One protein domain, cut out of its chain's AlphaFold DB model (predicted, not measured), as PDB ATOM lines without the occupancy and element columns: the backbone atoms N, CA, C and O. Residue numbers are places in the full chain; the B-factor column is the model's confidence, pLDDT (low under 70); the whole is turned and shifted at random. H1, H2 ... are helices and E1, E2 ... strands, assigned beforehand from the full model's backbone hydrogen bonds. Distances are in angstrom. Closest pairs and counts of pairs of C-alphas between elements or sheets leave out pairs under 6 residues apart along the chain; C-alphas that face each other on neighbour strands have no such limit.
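AT A GLANCE: This is residues 10 to 67 of the 199 residues of an uncharacterized protein of marine sediment metagenome (UniProt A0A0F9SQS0). A small twisted sheet of four antiparallel strands, order E1, E2, E3, E4, makes one end of the model, and the single helix H1 sits beyond the ends of the long strands E2 and E3, off the sheet. The printed part has 58 residues, in chain order E1, E2, H1, E3, E4, mixed helices and strands. It is loose, radius of gyration of the C-alphas 13.2 A, spanning 39 by 20 by 16 A.

HOW THE PARTS SIT: Start with inner strands E2, residues 21 to 28, and E3, residues 52 to 59, where N 24 and O 56 are 3.0 A apart, within hydrogen-bond range. E2 bends by 50 degrees at residue 25. Edge strand E1, residues 16 to 18, forms a hairpin with E2; N 23 and O 16 are 2.8 A apart. Edge strand E4, residues 62 to 66, forms a hairpin with E3; N 57 and O 65 are 2.8 A apart. H1, residues 30 to 42, is not on the sheet; its closest C-alpha pair with E3 is Gln 30 and Gly 52, 8.0 A. In H1 every O i to N i+4 pair is within hydrogen-bond range.

IN THESE COORDINATES: Find C-alpha 16 at (166.996, 181.272, 140.063), where E1 begins. E2 is 21.5 A long, H1 18.4 A and E3 22.5 A. E4 ends at C-alpha 66, (169.564, 184.851, 153.879).

THE WHOLE: The C-alphas farthest apart, Gly 19 and Ile 42, are 38.7 A apart. The printed part has no cut, no link is long, and no printed residue is under 70 in pLDDT.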
ATOM      1  N   LYS A  10     170.659 174.843 156.114       82.06
ATOM      2  CA  LYS A  10     170.896 175.750 154.993       82.06
ATOM      3  C   LYS A  10     169.749 175.604 154.020       82.06
ATOM      4  O   LYS A  10     169.149 174.528 153.935       82.06
ATOM      5  N   SER A  11     169.471 176.657 153.263       86.38
ATOM      6  CA  SER A  11     168.505 176.533 152.185       86.38
ATOM      7  C   SER A  11     169.064 175.600 151.112       86.38
ATOM      8  O   SER A  11     170.208 175.740 150.672       86.38
ATOM      9  N   THR A  12     168.261 174.621 150.693       91.25
ATOM     10  CA  THR A  12     168.607 173.759 149.551       91.25
ATOM     11  C   THR A  12     168.043 174.273 148.231       91.25
ATOM     12  O   THR A  12     168.210 173.619 147.203       91.25
ATOM     13  N   VAL A  13     167.379 175.430 148.258       93.44
ATOM     14  CA  VAL A  13     166.721 176.027 147.099       93.44
ATOM     15  C   VAL A  13     167.766 176.368 146.028       93.44
ATOM     16  O   VAL A  13     168.796 176.977 146.339       93.44
ATOM     17  N   PRO A  14     167.549 175.969 144.762       94.81
ATOM     18  CA  PRO A  14     168.462 176.303 143.679       94.81
ATOM     19  C   PRO A  14     168.448 177.806 143.380       94.81
ATOM     20  O   PRO A  14     167.444 178.491 143.560       94.81
ATOM     21  N   CYS A  15     169.568 178.319 142.866       96.50
ATOM     22  CA  CYS A  15     169.605 179.684 142.352       96.50
ATOM     23  C   CYS A  15     168.613 179.838 141.195       96.50
ATOM     24  O   CYS A  15     168.495 178.953 140.346       96.50
ATOM     25  N   GLY A  16     167.961 180.990 141.117       96.75
ATOM     26  CA  GLY A  16     166.996 181.272 140.063       96.75
ATOM     27  C   GLY A  16     166.465 182.693 140.147       96.75
ATOM     28  O   GLY A  16     166.757 183.424 141.092       96.75
ATOM     29  N   LYS A  17     165.683 183.086 139.144       97.25
ATOM     30  CA  LYS A  17     165.006 184.382 139.086       97.25
ATOM     31  C   LYS A  17     163.577 184.173 138.600       97.25
ATOM     32  O   LYS A  17     163.367 183.401 137.666       97.25
ATOM     33  N   ASN A  18     162.625 184.874 139.203       96.62
ATOM     34  CA  ASN A  18     161.251 184.951 138.723       96.62
ATOM     35  C   ASN A  18     160.694 186.352 139.006       96.62
ATOM     36  O   ASN A  18     160.649 186.765 140.162       96.62
ATOM     37  N   GLY A  19     160.331 187.100 137.962       95.25
ATOM     38  CA  GLY A  19     160.026 188.528 138.096       95.25
ATOM     39  C   GLY A  19     161.185 189.298 138.743       95.25
ATOM     40  O   GLY A  19     162.346 189.124 138.356       95.25
ATOM     41  N   ASP A  20     160.871 190.104 139.754       96.19
ATOM     42  CA  ASP A  20     161.848 190.877 140.532       96.19
ATOM     43  C   ASP A  20     162.485 190.091 141.688       96.19
ATOM     44  O   ASP A  20     163.365 190.611 142.380       96.19
ATOM     45  N   TRP A  21     162.088 188.827 141.873       97.25
ATOM     46  CA  TRP A  21     162.649 187.931 142.877       97.25
ATOM     47  C   TRP A  21     163.832 187.137 142.339       97.25
ATOM     48  O   TRP A  21     163.806 186.617 141.218       97.25
ATOM     49  N   LYS A  22     164.868 186.983 143.164       97.50
ATOM     50  CA  LYS A  22     166.064 186.207 142.831       97.50
ATOM     51  C   LYS A  22     166.590 185.433 144.035       97.50
ATOM     52  O   LYS A  22     166.740 185.996 145.114       97.50
ATOM     53  N   VAL A  23     166.927 184.165 143.824       97.12
ATOM     54  CA  VAL A  23     167.703 183.345 144.762       97.12
ATOM     55  C   VAL A  23     169.134 183.266 144.245       97.12
ATOM     56  O   VAL A  23     169.373 182.858 143.104       97.12
ATOM     57  N   GLU A  24     170.092 183.645 145.083       96.25
ATOM     58  CA  GLU A  24     171.520 183.615 144.763       96.25
ATOM     59  C   GLU A  24     172.331 182.982 145.883       96.25
ATOM     60  O   GLU A  24     172.002 183.115 147.060       96.25
ATOM     61  N   LYS A  25     173.462 182.380 145.515       93.94
ATOM     62  CA  LYS A  25     174.505 182.017 146.471       93.94
ATOM     63  C   LYS A  25     175.492 183.165 146.622       93.94
ATOM     64  O   LYS A  25     175.831 183.825 145.642       93.94
ATOM     65  N   PHE A  26     175.972 183.365 147.836       92.12
ATOM     66  CA  PHE A  26     177.037 184.306 148.146       92.12
ATOM     67  C   PHE A  26     178.015 183.689 149.143       92.12
ATOM     68  O   PHE A  26     177.726 182.671 149.777       92.12
ATOM     69  N   GLU A  27     179.194 184.283 149.241       91.56
ATOM     70  CA  GLU A  27     180.249 183.835 150.136       91.56
ATOM     71  C   GLU A  27     180.619 184.971 151.081       91.56
ATOM     72  O   GLU A  27     180.802 186.109 150.655       91.56
ATOM     73  N   VAL A  28     180.691 184.648 152.367       88.38
ATOM     74  CA  VAL A  28     181.186 185.543 153.410       88.38
ATOM     75  C   VAL A  28     182.620 185.130 153.700       88.38
ATOM     76  O   VAL A  28     182.865 183.986 154.098       88.38
ATOM     77  N   SER A  29     183.567 186.046 153.492       88.75
ATOM     78  CA  SER A  29     184.968 185.799 153.830       88.75
ATOM     79  C   SER A  29     185.183 185.854 155.347       88.75
ATOM     80  O   SER A  29     184.397 186.456 156.078       88.75
ATOM     81  N   GLN A  30     186.275 185.256 155.837       89.00
ATOM     82  CA  GLN A  30     186.631 185.340 157.260       89.00
ATOM     83  C   GLN A  30     186.805 186.790 157.716       89.00
ATOM     84  O   GLN A  30     186.302 187.172 158.764       89.00
ATOM     85  N   LYS A  31     187.427 187.620 156.873       86.00
ATOM     86  CA  LYS A  31     187.634 189.039 157.157       86.00
ATOM     87  C   LYS A  31     186.312 189.801 157.285       86.00
ATOM     88  O   LYS A  31     186.177 190.618 158.193       86.00
ATOM     89  N   ASP A  32     185.350 189.531 156.403       85.56
ATOM     90  CA  ASP A  32     184.037 190.188 156.446       85.56
ATOM     91  C   ASP A  32     183.238 189.746 157.674       85.56
ATOM     92  O   ASP A  32     182.617 190.578 158.336       85.56
ATOM     93  N   ALA A  33     183.300 188.453 158.013       85.62
ATOM     94  CA  ALA A  33     182.680 187.924 159.221       85.62
ATOM     95  C   ALA A  33     183.270 188.561 160.486       85.62
ATOM     96  O   ALA A  33     182.520 189.042 161.333       85.62
ATOM     97  N   ASP A  34     184.598 188.630 160.593       86.19
ATOM     98  CA  ASP A  34     185.280 189.214 161.751       86.19
ATOM     99  C   ASP A  34     184.959 190.708 161.895       86.19
ATOM    100  O   ASP A  34     184.670 191.181 162.996       86.19
ATOM    101  N   PHE A  35     184.943 191.451 160.783       82.56
ATOM    102  CA  PHE A  35     184.598 192.873 160.784       82.56
ATOM    103  C   PHE A  35     183.139 193.118 161.193       82.56
ATOM    104  O   PHE A  35     182.863 193.999 162.013       82.56
ATOM    105  N   HIS A  36     182.202 192.321 160.668       83.81
ATOM    106  CA  HIS A  36     180.790 192.373 161.056       83.81
ATOM    107  C   HIS A  36     180.606 192.057 162.543       83.81
ATOM    108  O   HIS A  36     179.961 192.820 163.260       83.81
ATOM    109  N   ASN A  37     181.225 190.979 163.028       85.19
ATOM    110  CA  ASN A  37     181.111 190.549 164.421       85.19
ATOM    111  C   ASN A  37     181.713 191.577 165.389       85.19
ATOM    112  O   ASN A  37     181.115 191.858 166.428       85.19
ATOM    113  N   LEU A  38     182.839 192.205 165.029       82.44
ATOM    114  CA  LEU A  38     183.420 193.305 165.801       82.44
ATOM    115  C   LEU A  38     182.439 194.479 165.924       82.44
ATOM    116  O   LEU A  38     182.237 195.012 167.017       82.44
ATOM    117  N   ARG A  39     181.789 194.862 164.820       79.44
ATOM    118  CA  ARG A  39     180.763 195.913 164.831       79.44
ATOM    119  C   ARG A  39     179.568 195.520 165.700       79.44
ATOM    120  O   ARG A  39     179.113 196.346 166.490       79.44
ATOM    121  N   CYS A  40     179.080 194.286 165.584       81.31
ATOM    122  CA  CYS A  40     177.996 193.780 166.423       81.31
ATOM    123  C   CYS A  40     178.346 193.859 167.911       81.31
ATOM    124  O   CYS A  40     177.528 194.357 168.680       81.31
ATOM    125  N   ALA A  41     179.561 193.466 168.303       79.69
ATOM    126  CA  ALA A  41     180.021 193.541 169.688       79.69
ATOM    127  C   ALA A  41     180.019 194.982 170.230       79.69
ATOM    128  O   ALA A  41     179.515 195.225 171.325       79.69
ATOM    129  N   ILE A  42     180.501 195.950 169.440       79.88
ATOM    130  CA  ILE A  42     180.477 197.382 169.794       79.88
ATOM    131  C   ILE A  42     179.038 197.889 169.959       79.88
ATOM    132  O   ILE A  42     178.753 198.688 170.846       79.88
ATOM    133  N   GLN A  43     178.124 197.417 169.111       75.38
ATOM    134  CA  GLN A  43     176.709 197.799 169.127       75.38
ATOM    135  C   GLN A  43     175.860 196.976 170.114       75.38
ATOM    136  O   GLN A  43     174.648 197.176 170.178       75.38
ATOM    137  N   GLY A  44     176.451 196.030 170.853       73.75
ATOM    138  CA  GLY A  44     175.721 195.118 171.743       73.75
ATOM    139  C   GLY A  44     174.762 194.154 171.026       73.75
ATOM    140  O   GLY A  44     173.863 193.597 171.655       73.75
ATOM    141  N   SER A  45     174.926 193.956 169.715       73.00
ATOM    142  CA  SER A  45     174.116 193.046 168.901       73.00
ATOM    143  C   SER A  45     174.627 191.609 168.997       73.00
ATOM    144  O   SER A  45     175.830 191.364 168.995       73.00
ATOM    145  N   ARG A  46     173.704 190.640 169.024       70.19
ATOM    146  CA  ARG A  46     174.003 189.193 169.064       70.19
ATOM    147  C   ARG A  46     173.922 188.510 167.691       70.19
ATOM    148  O   ARG A  46     173.958 187.284 167.610       70.19
ATOM    149  N   ARG A  47     173.796 189.283 166.605       74.75
ATOM    150  CA  ARG A  47     173.632 188.777 165.228       74.75
ATOM    151  C   ARG A  47     174.977 188.484 164.557       74.75
ATOM    152  O   ARG A  47     175.301 189.048 163.513       74.75
ATOM    153  N   GLU A  48     175.768 187.622 165.187       79.56
ATOM    154  CA  GLU A  48     177.064 187.191 164.660       79.56
ATOM    155  C   GLU A  48     176.910 186.321 163.404       79.56
ATOM    156  O   GLU A  48     175.993 185.501 163.291       79.56
ATOM    157  N   ILE A  49     177.853 186.453 162.473       83.75
ATOM    158  CA  ILE A  49     177.942 185.643 161.256       83.75
ATOM    159  C   ILE A  49     179.247 184.847 161.234       83.75
ATOM    160  O   ILE A  49     180.218 185.166 161.919       83.75
ATOM    161  N   LYS A  50     179.280 183.783 160.432       85.12
ATOM    162  CA  LYS A  50     180.488 182.982 160.198       85.12
ATOM    163  C   LYS A  50     180.869 183.063 158.728       85.12
ATOM    164  O   LYS A  50     180.020 183.330 157.883       85.12
ATOM    165  N   ALA A  51     182.141 182.822 158.429       87.69
ATOM    166  CA  ALA A  51     182.580 182.657 157.055       87.69
ATOM    167  C   ALA A  51     181.935 181.415 156.428       87.69
ATOM    168  O   ALA A  51     181.731 180.393 157.095       87.69
ATOM    169  N   GLY A  52     181.649 181.486 155.133       88.06
ATOM    170  CA  GLY A  52     181.116 180.355 154.392       88.06
ATOM    171  C   GLY A  52     180.202 180.744 153.244       88.06
ATOM    172  O   GLY A  52     180.009 181.913 152.924       88.06
ATOM    173  N   LYS A  53     179.638 179.711 152.616       89.75
ATOM    174  CA  LYS A  53     178.692 179.841 151.505       89.75
ATOM    175  C   LYS A  53     177.262 179.811 152.017       89.75
ATOM    176  O   LYS A  53     176.888 178.868 152.727       89.75
ATOM    177  N   TYR A  54     176.502 180.803 151.595       91.69
ATOM    178  CA  TYR A  54     175.134 181.071 152.008       91.69
ATOM    179  C   TYR A  54     174.262 181.338 150.786       91.69
ATOM    180  O   TYR A  54     174.756 181.536 149.672       91.69
ATOM    181  N   THR A  55     172.961 181.339 151.006       93.44
ATOM    182  CA  THR A  55     171.929 181.619 150.021       93.44
ATOM    183  C   THR A  55     171.161 182.853 150.476       93.44
ATOM    184  O   THR A  55     170.903 183.018 151.665       93.44
ATOM    185  N   LYS A  56     170.814 183.737 149.545       94.00
ATOM    186  CA  LYS A  56     170.021 184.943 149.797       94.00
ATOM    187  C   LYS A  56     168.830 185.015 148.856       94.00
ATOM    188  O   LYS A  56     168.931 184.618 147.691       94.00
ATOM    189  N   LEU A  57     167.729 185.549 149.371       94.69
ATOM    190  CA  LEU A  57     166.561 185.952 148.604       94.69
ATOM    191  C   LEU A  57     166.609 187.470 148.407       94.69
ATOM    192  O   LEU A  57     166.780 188.228 149.360       94.69
ATOM    193  N   ILE A  58     166.476 187.901 147.161       95.31
ATOM    194  CA  ILE A  58     166.559 189.297 146.738       95.31
ATOM    195  C   ILE A  58     165.238 189.676 146.082       95.31
ATOM    196  O   ILE A  58     164.708 188.893 145.291       95.31
ATOM    197  N   HIS A  59     164.763 190.886 146.353       95.12
ATOM    198  CA  HIS A  59     163.624 191.499 145.678       95.12
ATOM    199  C   HIS A  59     163.995 192.918 145.245       95.12
ATOM    200  O   HIS A  59     164.504 193.695 146.052       95.12
ATOM    201  N   CYS A  60     163.803 193.246 143.966       93.06
ATOM    202  CA  CYS A  60     164.127 194.568 143.404       93.06
ATOM    203  C   CYS A  60     165.567 195.051 143.696       93.06
ATOM    204  O   CYS A  60     165.817 196.243 143.844       93.06
ATOM    205  N   GLY A  61     166.528 194.126 143.794       90.44
ATOM    206  CA  GLY A  61     167.935 194.432 144.089       90.44
ATOM    207  C   GLY A  61     168.292 194.512 145.578       90.44
ATOM    208  O   GLY A  61     169.479 194.476 145.904       90.44
ATOM    209  N   SER A  62     167.307 194.524 146.476       90.12
ATOM    210  CA  SER A  62     167.515 194.508 147.928       90.12
ATOM    211  C   SER A  62     167.493 193.084 148.478       90.12
ATOM    212  O   SER A  62     166.665 192.264 148.077       90.12
ATOM    213  N   VAL A  63     168.403 192.771 149.405       89.88
ATOM    214  CA  VAL A  63     168.390 191.487 150.122       89.88
ATOM    215  C   VAL A  63     167.230 191.499 151.108       89.88
ATOM    216  O   VAL A  63     167.193 192.350 151.988       89.88
ATOM    217  N   ILE A  64     166.307 190.554 150.949       89.94
ATOM    218  CA  ILE A  64     165.159 190.384 151.846       89.94
ATOM    219  C   ILE A  64     165.525 189.460 153.004       89.94
ATOM    220  O   ILE A  64     165.206 189.759 154.145       89.94
ATOM    221  N   MET A  65     166.220 188.355 152.718       87.12
ATOM    222  CA  MET A  65     166.713 187.437 153.748       87.12
ATOM    223  C   MET A  65     167.844 186.539 153.234       87.12
ATOM    224  O   MET A  65     168.127 186.497 152.029       87.12
ATOM    225  N   SER A  66     168.466 185.784 154.133       87.19
ATOM    226  CA  SER A  66     169.564 184.851 153.879       87.19
ATOM    227  C   SER A  66     169.414 183.546 154.681       87.19
ATOM    228  O   SER A  66     168.400 183.285 155.305       87.19
ATOM    229  N   ASP A  67     170.391 182.645 154.624       85.19
ATOM    230  CA  ASP A  67     170.469 181.476 155.516       85.19
ATOM    231  C   ASP A  67     171.702 181.547 156.432       85.19
ATOM    232  O   ASP A  67     172.322 180.537 156.781       85.19
TER     233      ASP A  67